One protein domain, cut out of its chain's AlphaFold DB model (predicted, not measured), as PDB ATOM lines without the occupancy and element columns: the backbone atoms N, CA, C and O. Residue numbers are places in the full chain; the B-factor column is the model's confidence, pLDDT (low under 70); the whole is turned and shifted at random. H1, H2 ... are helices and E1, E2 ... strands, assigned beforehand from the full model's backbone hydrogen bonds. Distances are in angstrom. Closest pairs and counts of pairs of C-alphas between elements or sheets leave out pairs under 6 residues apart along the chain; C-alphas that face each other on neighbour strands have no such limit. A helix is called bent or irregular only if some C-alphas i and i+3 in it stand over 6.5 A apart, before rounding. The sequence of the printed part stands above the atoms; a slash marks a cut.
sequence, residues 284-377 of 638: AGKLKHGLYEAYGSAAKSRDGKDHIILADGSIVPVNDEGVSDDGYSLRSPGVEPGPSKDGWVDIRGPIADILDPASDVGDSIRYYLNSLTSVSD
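AT A GLANCE: This is residues 284 to 377 of the 638 residues of the protein "Phage terminase" of Bifidobacterium longum subsp. longum (UniProt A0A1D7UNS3). An elongated body has a two-stranded hairpin, E1 and E2, toward one end, helix H1 in the middle, and a helical hairpin, H2 and H3, toward the other. The 94 printed residues run H1, E1, E2, H2, H3; the sheet is antiparallel, and the class is mostly helix, with 38 residues in named elements. It is only just compact, close to loose: radius of gyration of the C-alphas 14.4 A, spans 43 by 28 by 18 A.

HOW THE PARTS SIT: Look first at E1, residues 307 to 309, and E2, residues 315 to 317, a hairpin: N 308 and O 316 are 2.9 A apart, within hydrogen-bond range. H1, residues 284 to 298, touches H3, residues 361 to 369, with its residues 290 to 295 alone, at a steep tilt of 46 degrees; the closest C-alphas, Ala 294 and Leu 369, are 5.3 A apart. H2, residues 348 to 355, and H3 touch as a helical hairpin, opposite ways at a shallow tilt of 21 degrees; their closest C-alphas, Ile 354 and Ser 364, are 5.3 A apart. Every O i to N i+4 pair is within hydrogen-bond range in H2 and H3, 9 of 11 in H1.

IN THESE COORDINATES: Find C-alpha 284 at (-34.223, 26.815, -51.718); H1 runs 19.8 A and is irregular, C-alphas 294 and 297 being 9.4 A apart. H3 ends at C-alpha 369, (-39.921, 35.713, -42.667).

THE WHOLE: The printed part has no cut; the link from E2 to H2, 30 residues, is long. Residues 357 to 359, 361 and 373 to 377 have pLDDT under 70.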
ATOM      1  N   ALA A 284     -33.422  27.700 -52.557       77.31
ATOM      2  CA  ALA A 284     -34.223  26.815 -51.718       77.31
ATOM      3  C   ALA A 284     -33.553  26.464 -50.376       77.31
ATOM      4  O   ALA A 284     -34.246  26.216 -49.387       77.31
ATOM      5  N   GLY A 285     -32.218  26.421 -50.326       82.75
ATOM      6  CA  GLY A 285     -31.465  26.156 -49.105       82.75
ATOM      7  C   GLY A 285     -31.516  27.345 -48.152       82.75
ATOM      8  O   GLY A 285     -31.870  27.173 -46.982       82.75
ATOM      9  N   LYS A 286     -31.237  28.549 -48.665       84.50
ATOM     10  CA  LYS A 286     -31.284  29.791 -47.882       84.50
ATOM     11  C   LYS A 286     -32.700  30.126 -47.421       84.50
ATOM     12  O   LYS A 286     -32.887  30.430 -46.248       84.50
ATOM     13  N   LEU A 287     -33.704  29.980 -48.289       85.75
ATOM     14  CA  LEU A 287     -35.111  30.189 -47.939       85.75
ATOM     15  C   LEU A 287     -35.564  29.258 -46.815       85.75
ATOM     16  O   LEU A 287     -36.153  29.695 -45.825       85.75
ATOM     17  N   LYS A 288     -35.251  27.966 -46.940       92.38
ATOM     18  CA  LYS A 288     -35.561  26.978 -45.905       92.38
ATOM     19  C   LYS A 288     -34.889  27.335 -44.578       92.38
ATOM     20  O   LYS A 288     -35.529  27.239 -43.532       92.38
ATOM     21  N   HIS A 289     -33.615  27.720 -44.620       92.75
ATOM     22  CA  HIS A 289     -32.873  28.131 -43.434       92.75
ATOM     23  C   HIS A 289     -33.506  29.371 -42.781       92.75
ATOM     24  O   HIS A 289     -33.843  29.323 -41.600       92.75
ATOM     25  N   GLY A 290     -33.788  30.416 -43.563       93.31
ATOM     26  CA  GLY A 290     -34.429  31.639 -43.079       93.31
ATOM     27  C   GLY A 290     -35.812  31.397 -42.469       93.31
ATOM     28  O   GLY A 290     -36.148  31.957 -41.430       93.31
ATOM     29  N   LEU A 291     -36.606  30.482 -43.025       94.81
ATOM     30  CA  LEU A 291     -37.878  30.099 -42.404       94.81
ATOM     31  C   LEU A 291     -37.679  29.405 -41.052       94.81
ATOM     32  O   LEU A 291     -38.422  29.691 -40.116       94.81
ATOM     33  N   TYR A 292     -36.674  28.543 -40.896       95.75
ATOM     34  CA  TYR A 292     -36.368  27.966 -39.583       95.75
ATOM     35  C   TYR A 292     -35.900  29.011 -38.571       95.75
ATOM     36  O   TYR A 292     -36.292  28.940 -37.406       95.75
ATOM     37  N   GLU A 293     -35.144  30.020 -38.998       94.62
ATOM     38  CA  GLU A 293     -34.811  31.147 -38.131       94.62
ATOM     39  C   GLU A 293     -36.061  31.918 -37.692       94.62
ATOM     40  O   GLU A 293     -36.238  32.154 -36.495       94.62
ATOM     41  N   ALA A 294     -36.928  32.287 -38.640       95.38
ATOM     42  CA  ALA A 294     -38.104  33.118 -38.393       95.38
ATOM     43  C   ALA A 294     -39.162  32.409 -37.533       95.38
ATOM     44  O   ALA A 294     -39.777  33.033 -36.668       95.38
ATOM     45  N   TYR A 295     -39.359  31.104 -37.736       96.62
ATOM     46  CA  TYR A 295     -40.349  30.311 -37.003       96.62
ATOM     47  C   TYR A 295     -39.817  29.705 -35.700       96.62
ATOM     48  O   TYR A 295     -40.607  29.473 -34.782       96.62
ATOM     49  N   GLY A 296     -38.510  29.442 -35.600       95.88
ATOM     50  CA  GLY A 296     -37.905  28.854 -34.404       95.88
ATOM     51  C   GLY A 296     -38.593  27.576 -33.963       95.88
ATOM     52  O   GLY A 296     -38.871  26.698 -34.780       95.88
ATOM     53  N   SER A 297     -38.946  27.518 -32.679       95.50
ATOM     54  CA  SER A 297     -39.577  26.339 -32.078       95.50
ATOM     55  C   SER A 297     -40.966  26.036 -32.643       95.50
ATOM     56  O   SER A 297     -41.455  24.923 -32.479       95.50
ATOM     57  N   ALA A 298     -41.632  27.000 -33.295       95.25
ATOM     58  CA  ALA A 298     -42.909  26.726 -33.956       95.25
ATOM     59  C   ALA A 298     -42.728  25.883 -35.227       95.25
ATOM     60  O   ALA A 298     -43.669  25.201 -35.640       95.25
ATOM     61  N   ALA A 299     -41.541  25.908 -35.845       96.44
ATOM     62  CA  ALA A 299     -41.244  25.072 -36.996       96.44
ATOM     63  C   ALA A 299     -41.114  23.607 -36.579       96.44
ATOM     64  O   ALA A 299     -40.370  23.260 -35.661       96.44
ATOM     65  N   LYS A 300     -41.802  22.737 -37.314       94.94
ATOM     66  CA  LYS A 300     -41.755  21.295 -37.109       94.94
ATOM     67  C   LYS A 300     -40.432  20.711 -37.605       94.94
ATOM     68  O   LYS A 300     -40.081  20.867 -38.782       94.94
ATOM     69  N   SER A 301     -39.722  19.990 -36.740       94.25
ATOM     70  CA  SER A 301     -38.566  19.190 -37.146       94.25
ATOM     71  C   SER A 301     -39.012  17.926 -37.892       94.25
ATOM     72  O   SER A 301     -40.068  17.345 -37.628       94.25
ATOM     73  N   ARG A 302     -38.235  17.501 -38.897       89.06
ATOM     74  CA  ARG A 302     -38.595  16.340 -39.743       89.06
ATOM     75  C   ARG A 302     -38.086  15.014 -39.189       89.06
ATOM     76  O   ARG A 302     -38.606  13.968 -39.557       89.06
ATOM     77  N   ASP A 303     -37.065  15.070 -38.349       92.38
ATOM     78  CA  ASP A 303     -36.422  13.936 -37.690       92.38
ATOM     79  C   ASP A 303     -36.962  13.693 -36.270       92.38
ATOM     80  O   ASP A 303     -36.521  12.757 -35.605       92.38
ATOM     81  N   GLY A 304     -37.921  14.509 -35.813       91.62
ATOM     82  CA  GLY A 304     -38.556  14.370 -34.505       91.62
ATOM     83  C   GLY A 304     -37.657  14.764 -33.335       91.62
ATOM     84  O   GLY A 304     -37.889  14.296 -32.222       91.62
ATOM     85  N   LYS A 305     -36.635  15.597 -33.568       93.94
ATOM     86  CA  LYS A 305     -35.745  16.116 -32.521       93.94
ATOM     87  C   LYS A 305     -35.913  17.614 -32.317       93.94
ATOM     88  O   LYS A 305     -36.334  18.333 -33.225       93.94
ATOM     89  N   ASP A 306     -35.540  18.082 -31.138       95.81
ATOM     90  CA  ASP A 306     -35.367  19.506 -30.886       95.81
ATOM     91  C   ASP A 306     -34.023  19.971 -31.443       95.81
ATOM     92  O   ASP A 306     -33.042  19.225 -31.426       95.81
ATOM     93  N   HIS A 307     -33.991  21.189 -31.977       96.81
ATOM     94  CA  HIS A 307     -32.797  21.785 -32.562       96.81
ATOM     95  C   HIS A 307     -32.518  23.161 -31.973       96.81
ATOM     96  O   HIS A 307     -33.416  23.881 -31.533       96.81
ATOM     97  N   ILE A 308     -31.252  23.546 -32.053       96.81
ATOM     98  CA  ILE A 308     -30.766  24.898 -31.795       96.81
ATOM     99  C   ILE A 308     -30.057  25.425 -33.041       96.81
ATOM    100  O   ILE A 308     -29.537  24.654 -33.848       96.81
ATOM    101  N   ILE A 309     -30.057  26.743 -33.195       95.88
ATOM    102  CA  ILE A 309     -29.327  27.462 -34.235       95.88
ATOM    103  C   ILE A 309     -28.098  28.066 -33.564       95.88
ATOM    104  O   ILE A 309     -28.234  28.851 -32.626       95.88
ATOM    105  N   LEU A 310     -26.905  27.665 -33.988       92.62
ATOM    106  CA  LEU A 310     -25.654  28.184 -33.445       92.62
ATOM    107  C   LEU A 310     -25.360  29.588 -33.989       92.62
ATOM    108  O   LEU A 310     -25.963  30.040 -34.960       92.62
ATOM    109  N   ALA A 311     -24.388  30.269 -33.381       88.56
ATOM    110  CA  ALA A 311     -24.009  31.633 -33.757       88.56
ATOM    111  C   ALA A 311     -23.493  31.764 -35.206       88.56
ATOM    112  O   ALA A 311     -23.521  32.856 -35.767       88.56
ATOM    113  N   ASP A 312     -23.017  30.672 -35.808       86.38
ATOM    114  CA  ASP A 312     -22.601  30.608 -37.215       86.38
ATOM    115  C   ASP A 312     -23.755  30.270 -38.181       86.38
ATOM    116  O   ASP A 312     -23.536  30.135 -39.384       86.38
ATOM    117  N   GLY A 313     -24.979  30.125 -37.661       88.50
ATOM    118  CA  GLY A 313     -26.175  29.756 -38.414       88.50
ATOM    119  C   GLY A 313     -26.364  28.249 -38.597       88.50
ATOM    120  O   GLY A 313     -27.359  27.826 -39.176       88.50
ATOM    121  N   SER A 314     -25.470  27.385 -38.117       92.50
ATOM    122  CA  SER A 314     -25.696  25.940 -38.224       92.50
ATOM    123  C   SER A 314     -26.868  25.489 -37.343       92.50
ATOM    124  O   SER A 314     -27.030  25.932 -36.208       92.50
ATOM    125  N   ILE A 315     -27.718  24.604 -37.873       95.50
ATOM    126  CA  ILE A 315     -28.852  24.031 -37.136       95.50
ATOM    127  C   ILE A 315     -28.462  22.625 -36.698       95.50
ATOM    128  O   ILE A 315     -28.258  21.754 -37.545       95.50
ATOM    129  N   VAL A 316     -28.378  22.404 -35.388       96.88
ATOM    130  CA  VAL A 316     -27.922  21.134 -34.809       96.88
ATOM    131  C   VAL A 316     -28.962  20.569 -33.840       96.88
ATOM    132  O   VAL A 316     -29.635  21.343 -33.151       96.88
ATOM    133  N   PRO A 317     -29.138  19.237 -33.789       97.38
ATOM    134  CA  PRO A 317     -30.048  18.612 -32.843       97.38
ATOM    135  C   PRO A 317     -29.498  18.701 -31.415       97.38
ATOM    136  O   PRO A 317     -28.286  18.785 -31.201       97.38
ATOM    137  N   VAL A 318     -30.400  18.624 -30.442       96.88
ATOM    138  CA  VAL A 318     -30.068  18.524 -29.017       96.88
ATOM    139  C   VAL A 318     -30.645  17.251 -28.398       96.88
ATOM    140  O   VAL A 318     -31.589  16.656 -28.926       96.88
ATOM    141  N   ASN A 319     -30.050  16.816 -27.289       94.88
ATOM    142  CA  ASN A 319     -30.567  15.735 -26.452       94.88
ATOM    143  C   ASN A 319     -31.760  16.198 -25.586       94.88
ATOM    144  O   ASN A 319     -32.194  17.348 -25.666       94.88
ATOM    145  N   ASP A 320     -32.283  15.306 -24.743       89.88
ATOM    146  CA  ASP A 320     -33.428  15.599 -23.867       89.88
ATOM    147  C   ASP A 320     -33.115  16.680 -22.813       89.88
ATOM    148  O   ASP A 320     -34.020  17.360 -22.329       89.88
ATOM    149  N   GLU A 321     -31.836  16.900 -22.493       91.00
ATOM    150  CA  GLU A 321     -31.369  17.996 -21.640       91.00
ATOM    151  C   GLU A 321     -31.214  19.335 -22.389       91.00
ATOM    152  O   GLU A 321     -30.885  20.356 -21.774       91.00
ATOM    153  N   GLY A 322     -31.448  19.363 -23.704       92.56
ATOM    154  CA  GLY A 322     -31.327  20.560 -24.533       92.56
ATOM    155  C   GLY A 322     -29.882  20.946 -24.872       92.56
ATOM    156  O   GLY A 322     -29.600  22.130 -25.082       92.56
ATOM    157  N   VAL A 323     -28.970  19.969 -24.905       96.19
ATOM    158  CA  VAL A 323     -27.541  20.136 -25.210       96.19
ATOM    159  C   VAL A 323     -27.176  19.393 -26.505       96.19
ATOM    160  O   VAL A 323     -27.600  18.256 -26.708       96.19
ATOM    161  N   SER A 324     -26.414  20.030 -27.399       96.81
ATOM    162  CA  SER A 324     -25.894  19.401 -28.623       96.81
ATOM    163  C   SER A 324     -24.695  18.493 -28.336       96.81
ATOM    164  O   SER A 324     -24.084  18.579 -27.270       96.81
ATOM    165  N   ASP A 325     -24.308  17.663 -29.307       95.94
ATOM    166  CA  ASP A 325     -23.141  16.771 -29.185       95.94
ATOM    167  C   ASP A 325     -21.836  17.535 -28.877       95.94
ATOM    168  O   ASP A 325     -20.991  17.051 -28.124       95.94
ATOM    169  N   ASP A 326     -21.710  18.762 -29.391       95.31
ATOM    170  CA  ASP A 326     -20.567  19.654 -29.155       95.31
ATOM    171  C   ASP A 326     -20.706  20.505 -27.872       95.31
ATOM    172  O   ASP A 326     -19.867  21.359 -27.585       95.31
ATOM    173  N   GLY A 327     -21.758  20.286 -27.075       96.12
ATOM    174  CA  GLY A 327     -21.964  20.934 -25.776       96.12
ATOM    175  C   GLY A 327     -22.684  22.287 -25.812       96.12
ATOM    176  O   GLY A 327     -22.750  22.963 -24.781       96.12
ATOM    177  N   TYR A 328     -23.241  22.698 -26.954       97.00
ATOM    178  CA  TYR A 328     -24.004  23.946 -27.065       97.00
ATOM    179  C   TYR A 328     -25.437  23.778 -26.555       97.00
ATOM    180  O   TYR A 328     -26.044  22.721 -26.668       97.00
ATOM    181  N   SER A 329     -26.004  24.849 -26.008       94.81
ATOM    182  CA  SER A 329     -27.400  24.913 -25.547       94.81
ATOM    183  C   SER A 329     -27.928  26.339 -25.673       94.81
ATOM    184  O   SER A 329     -27.144  27.261 -25.892       94.81
ATOM    185  N   LEU A 330     -29.222  26.566 -25.423       91.00
ATOM    186  CA  LEU A 330     -29.822  27.915 -25.384       91.00
ATOM    187  C   LEU A 330     -29.208  28.860 -24.331       91.00
ATOM    188  O   LEU A 330     -29.503  30.051 -24.315       91.00
ATOM    189  N   ARG A 331     -28.370  28.345 -23.423       88.94
ATOM    190  CA  ARG A 331     -27.595  29.161 -22.473       88.94
ATOM    191  C   ARG A 331     -26.287  29.684 -23.070       88.94
ATOM    192  O   ARG A 331     -25.632  30.524 -22.460       88.94
ATOM    193  N   SER A 332     -25.883  29.151 -24.217       91.88
ATOM    194  CA  SER A 332     -24.639  29.517 -24.884       91.88
ATOM    195  C   SER A 332     -24.808  30.853 -25.617       91.88
ATOM    196  O   SER A 332     -25.872  31.101 -26.187       91.88
ATOM    197  N   PRO A 333     -23.788  31.730 -25.627       88.38
ATOM    198  CA  PRO A 333     -23.878  33.015 -26.313       88.38
ATOM    199  C   PRO A 333     -24.178  32.859 -27.810       88.38
ATOM    200  O   PRO A 333     -23.520  32.077 -28.491       88.38
ATOM    201  N   GLY A 334     -25.148  33.625 -28.316       86.38
ATOM    202  CA  GLY A 334     -25.508  33.652 -29.740       86.38
ATOM    203  C   GLY A 334     -26.244  32.409 -30.251       86.38
ATOM    204  O   GLY A 334     -26.437  32.295 -31.455       86.38
ATOM    205  N   VAL A 335     -26.635  31.485 -29.367       91.94
ATOM    206  CA  VAL A 335     -27.439  30.316 -29.731       91.94
ATOM    207  C   VAL A 335     -28.922  30.645 -29.616       91.94
ATOM    208  O   VAL A 335     -29.387  31.112 -28.576       91.94
ATOM    209  N   GLU A 336     -29.668  30.337 -30.669       93.81
ATOM    210  CA  GLU A 336     -31.097  30.598 -30.781       93.81
ATOM    211  C   GLU A 336     -31.915  29.295 -30.835       93.81
ATOM    212  O   GLU A 336     -31.407  28.250 -31.250       93.81
ATOM    213  N   PRO A 337     -33.203  29.321 -30.452       93.94
ATOM    214  CA  PRO A 337     -34.105  28.186 -30.648       93.94
ATOM    215  C   PRO A 337     -34.227  27.813 -32.127       93.94
ATOM    216  O   PRO A 337     -34.385  28.695 -32.970       93.94
ATOM    217  N   GLY A 338     -34.172  26.524 -32.446       94.81
ATOM    218  CA  GLY A 338     -34.391  25.996 -33.790       94.81
ATOM    219  C   GLY A 338     -35.715  25.234 -33.910       94.81
ATOM    220  O   GLY A 338     -36.566  25.324 -33.026       94.81
ATOM    221  N   PRO A 339     -35.898  24.476 -35.005       96.31
ATOM    222  CA  PRO A 339     -37.066  23.621 -35.201       96.31
ATOM    223  C   PRO A 339     -37.230  22.600 -34.072       96.31
ATOM    224  O   PRO A 339     -36.255  21.993 -33.629       96.31
ATOM    225  N   SER A 340     -38.465  22.370 -33.638       95.00
ATOM    226  CA  SER A 340     -38.772  21.499 -32.500       95.00
ATOM    227  C   SER A 340     -39.522  20.245 -32.929       95.00
ATOM    228  O   SER A 340     -40.278  20.261 -33.908       95.00
ATOM    229  N   LYS A 341     -39.355  19.162 -32.161       92.62
ATOM    230  CA  LYS A 341     -40.154  17.935 -32.316       92.62
ATOM    231  C   LYS A 341     -41.646  18.182 -32.078       92.62
ATOM    232  O   LYS A 341     -42.478  17.558 -32.737       92.62
ATOM    233  N   ASP A 342     -41.955  19.140 -31.207       89.69
ATOM    234  CA  ASP A 342     -43.309  19.567 -30.854       89.69
ATOM    235  C   ASP A 342     -43.763  20.791 -31.677       89.69
ATOM    236  O   ASP A 342     -44.868  21.308 -31.499       89.69
ATOM    237  N   GLY A 343     -42.930  21.249 -32.619       91.81
ATOM    238  CA  GLY A 343     -43.293  22.285 -33.578       91.81
ATOM    239  C   GLY A 343     -44.427  21.822 -34.497       91.81
ATOM    240  O   GLY A 343     -44.467  20.673 -34.950       91.81
ATOM    241  N   TRP A 344     -45.361  22.720 -34.805       90.81
ATOM    242  CA  TRP A 344     -46.560  22.393 -35.588       90.81
ATOM    243  C   TRP A 344     -46.565  23.001 -36.990       90.81
ATOM    244  O   TRP A 344     -47.309  22.532 -37.851       90.81
ATOM    245  N   VAL A 345     -45.742  24.021 -37.250       93.19
ATOM    246  CA  VAL A 345     -45.687  24.662 -38.565       93.19
ATOM    247  C   VAL A 345     -44.788  23.862 -39.492       93.19
ATOM    248  O   VAL A 345     -43.574  23.771 -39.301       93.19
ATOM    249  N   ASP A 346     -45.383  23.324 -40.549       93.12
ATOM    250  CA  ASP A 346     -44.626  22.763 -41.657       93.12
ATOM    251  C   ASP A 346     -44.214  23.872 -42.629       93.12
ATOM    252  O   ASP A 346     -45.036  24.390 -43.386       93.12
ATOM    253  N   ILE A 347     -42.923  24.212 -42.633       92.00
ATOM    254  CA  ILE A 347     -42.375  25.298 -43.455       92.00
ATOM    255  C   ILE A 347     -42.553  25.087 -44.967       92.00
ATOM    256  O   ILE A 347     -42.374  26.030 -45.727       92.00
ATOM    257  N   ARG A 348     -42.945  23.889 -45.430       88.56
ATOM    258  CA  ARG A 348     -43.282  23.656 -46.845       88.56
ATOM    259  C   ARG A 348     -44.449  24.515 -47.331       88.56
ATOM    260  O   ARG A 348     -44.433  24.896 -48.493       88.56
ATOM    261  N   GLY A 349     -45.419  24.809 -46.462       86.88
ATOM    262  CA  GLY A 349     -46.518  25.732 -46.770       86.88
ATOM    263  C   GLY A 349     -45.991  27.144 -47.047       86.88
ATOM    264  O   GLY A 349     -46.077  27.586 -48.185       86.88
ATOM    265  N   PRO A 350     -45.325  27.793 -46.071       89.94
ATOM    266  CA  PRO A 350     -44.657  29.076 -46.281       89.94
ATOM    267  C   PRO A 350     -43.707  29.116 -47.488       89.94
ATOM    268  O   PRO A 350     -43.694  30.107 -48.204       89.94
ATOM    269  N   ILE A 351     -42.935  28.053 -47.759       85.25
ATOM    270  CA  ILE A 351     -42.101  27.976 -48.975       85.25
ATOM    271  C   ILE A 351     -42.967  28.073 -50.236       85.25
ATOM    272  O   ILE A 351     -42.629  28.832 -51.137       85.25
ATOM    273  N   ALA A 352     -44.056  27.303 -50.311       79.38
ATOM    274  CA  ALA A 352     -44.951  27.328 -51.462       79.38
ATOM    275  C   ALA A 352     -45.597  28.710 -51.643       79.38
ATOM    276  O   ALA A 352     -45.604  29.214 -52.757       79.38
ATOM    277  N   ASP A 353     -46.045  29.338 -50.553       78.31
ATOM    278  CA  ASP A 353     -46.678  30.662 -50.585       78.31
ATOM    279  C   ASP A 353     -45.700  31.764 -51.032       78.31
ATOM    280  O   ASP A 353     -46.074  32.649 -51.799       78.31
ATOM    281  N   ILE A 354     -44.438  31.712 -50.580       75.81
ATOM    282  CA  ILE A 354     -43.390  32.676 -50.964       75.81
ATOM    283  C   ILE A 354     -42.996  32.515 -52.436       75.81
ATOM    284  O   ILE A 354     -42.703  33.508 -53.098       75.81
ATOM    285  N   LEU A 355     -42.949  31.277 -52.933       72.94
ATOM    286  CA  LEU A 355     -42.557  30.971 -54.311       72.94
ATOM    287  C   LEU A 355     -43.724  31.057 -55.307       72.94
ATOM    288  O   LEU A 355     -43.490  30.907 -56.508       72.94
ATOM    289  N   ASP A 356     -44.957  31.274 -54.839       71.19
ATOM    290  CA  ASP A 356     -46.123  31.470 -55.698       71.19
ATOM    291  C   ASP A 356     -45.997  32.803 -56.463       71.19
ATOM    292  O   ASP A 356     -45.948  33.865 -55.836       71.19
ATOM    293  N   PRO A 357     -45.983  32.790 -57.811       61.00
ATOM    294  CA  PRO A 357     -45.939  34.010 -58.616       61.00
ATOM    295  C   PRO A 357     -47.115  34.972 -58.383       61.00
ATOM    296  O   PRO A 357     -47.013  36.140 -58.747       61.00
ATOM    297  N   ALA A 358     -48.235  34.496 -57.827       55.28
ATOM    298  CA  ALA A 358     -49.388  35.330 -57.491       55.28
ATOM    299  C   ALA A 358     -49.238  36.077 -56.151       55.28
ATOM    300  O   ALA A 358     -50.034  36.975 -55.863       55.28
ATOM    301  N   SER A 359     -48.249  35.720 -55.328       64.25
ATOM    302  CA  SER A 359     -48.008  36.341 -54.027       64.25
ATOM    303  C   SER A 359     -47.181  37.620 -54.154       64.25
ATOM    304  O   SER A 359     -46.158  37.657 -54.837       64.25
ATOM    305  N   ASP A 360     -47.565  38.666 -53.420       74.44
ATOM    306  CA  ASP A 360     -46.709  39.844 -53.264       74.44
ATOM    307  C   ASP A 360     -45.473  39.487 -52.425       74.44
ATOM    308  O   ASP A 360     -45.578  39.040 -51.281       74.44
ATOM    309  N   VAL A 361     -44.282  39.696 -52.990       66.56
ATOM    310  CA  VAL A 361     -43.010  39.316 -52.354       66.56
ATOM    311  C   VAL A 361     -42.794  40.070 -51.037       66.56
ATOM    312  O   VAL A 361     -42.276  39.503 -50.074       66.56
ATOM    313  N   GLY A 362     -43.226  41.332 -50.962       70.12
ATOM    314  CA  GLY A 362     -43.139  42.136 -49.745       70.12
ATOM    315  C   GLY A 362     -44.003  41.575 -48.618       70.12
ATOM    316  O   GLY A 362     -43.522  41.397 -47.497       70.12
ATOM    317  N   ASP A 363     -45.258  41.243 -48.912       76.38
ATOM    318  CA  ASP A 363     -46.165  40.591 -47.972       76.38
ATOM    319  C   ASP A 363     -45.684  39.195 -47.584       76.38
ATOM    320  O   ASP A 363     -45.771  38.838 -46.411       76.38
ATOM    321  N   SER A 364     -45.115  38.434 -48.514       80.31
ATOM    322  CA  SER A 364     -44.517  37.129 -48.236       80.31
ATOM    323  C   SER A 364     -43.357  37.227 -47.238       80.31
ATOM    324  O   SER A 364     -43.349  36.533 -46.217       80.31
ATOM    325  N   ILE A 365     -42.412  38.149 -47.449       83.94
ATOM    326  CA  ILE A 365     -41.314  38.407 -46.502       83.94
ATOM    327  C   ILE A 365     -41.875  38.849 -45.144       83.94
ATOM    328  O   ILE A 365     -41.497  38.321 -44.094       83.94
ATOM    329  N   ARG A 366     -42.834  39.775 -45.155       87.75
ATOM    330  CA  ARG A 366     -43.458  40.316 -43.947       87.75
ATOM    331  C   ARG A 366     -44.218  39.259 -43.149       87.75
ATOM    332  O   ARG A 366     -44.152  39.263 -41.924       87.75
ATOM    333  N   TYR A 367     -44.954  38.368 -43.807       90.62
ATOM    334  CA  TYR A 367     -45.800  37.383 -43.137       90.62
ATOM    335  C   TYR A 367     -45.050  36.126 -42.700       90.62
ATOM    336  O   TYR A 367     -45.356  35.595 -41.629       90.62
ATOM    337  N   TYR A 368     -44.095  35.653 -43.503       92.94
ATOM    338  CA  TYR A 368     -43.463  34.346 -43.309       92.94
ATOM    339  C   TYR A 368     -42.024  34.441 -42.796       92.94
ATOM    340  O   TYR A 368     -41.635  33.655 -41.936       92.94
ATOM    341  N   LEU A 369     -41.244  35.429 -43.245       92.94
ATOM    342  CA  LEU A 369     -39.921  35.713 -42.667       92.94
ATOM    343  C   LEU A 369     -40.006  36.702 -41.499       92.94
ATOM    344  O   LEU A 369     -39.017  36.911 -40.795       92.94
ATOM    345  N   ASN A 370     -41.194  37.282 -41.285       94.81
ATOM    346  CA  ASN A 370     -41.490  38.273 -40.256       94.81
ATOM    347  C   ASN A 370     -40.485  39.428 -40.257       94.81
ATOM    348  O   ASN A 370     -40.139  39.945 -39.205       94.81
ATOM    349  N   SER A 371     -40.004  39.804 -41.439       88.75
ATOM    350  CA  SER A 371     -38.943  40.789 -41.612       88.75
ATOM    351  C   SER A 371     -39.465  42.027 -42.326       88.75
ATOM    352  O   SER A 371     -40.458  41.979 -43.058       88.75
ATOM    353  N   LEU A 372     -38.790  43.149 -42.104       75.00
ATOM    354  CA  LEU A 372     -38.956  44.330 -42.934       75.00
ATOM    355  C   LEU A 372     -38.107  44.131 -44.184       75.00
ATOM    356  O   LEU A 372     -36.916  43.844 -44.085       75.00
ATOM    357  N   THR A 373     -38.691  44.296 -45.366       56.09
ATOM    358  CA  THR A 373     -37.882  44.390 -46.579       56.09
ATOM    359  C   THR A 373     -36.955  45.598 -46.452       56.09
ATOM    360  O   THR A 373     -37.384  46.681 -46.043       56.09
ATOM    361  N   SER A 374     -35.675  45.429 -46.791       43.09
ATOM    362  CA  SER A 374     -34.686  46.509 -46.863       43.09
ATOM    363  C   SER A 374     -34.945  47.405 -48.080       43.09
ATOM    364  O   SER A 374     -34.129  47.494 -48.988       43.09
ATOM    365  N   VAL A 375     -36.127  48.016 -48.108       44.81
ATOM    366  CA  VAL A 375     -36.496  49.250 -48.811       44.81
ATOM    367  C   VAL A 375     -37.795  49.765 -48.163       44.81
ATOM    368  O   VAL A 375     -38.829  49.915 -48.804       44.81
ATOM    369  N   SER A 376     -37.794  49.962 -46.839       48.69
ATOM    370  CA  SER A 376     -39.015  50.317 -46.094       48.69
ATOM    371  C   SER A 376     -39.491  51.755 -46.318       48.69
ATOM    372  O   SER A 376     -40.640  52.075 -46.024       48.69
ATOM    373  N   ASP A 377     -38.622  52.627 -46.820       55.91
ATOM    374  CA  ASP A 377     -38.928  54.015 -47.150       55.91
ATOM    375  C   ASP A 377     -38.582  54.366 -48.600       55.91
ATOM    376  O   ASP A 377     -38.688  55.532 -48.952       55.91
TER     377      ASP A 377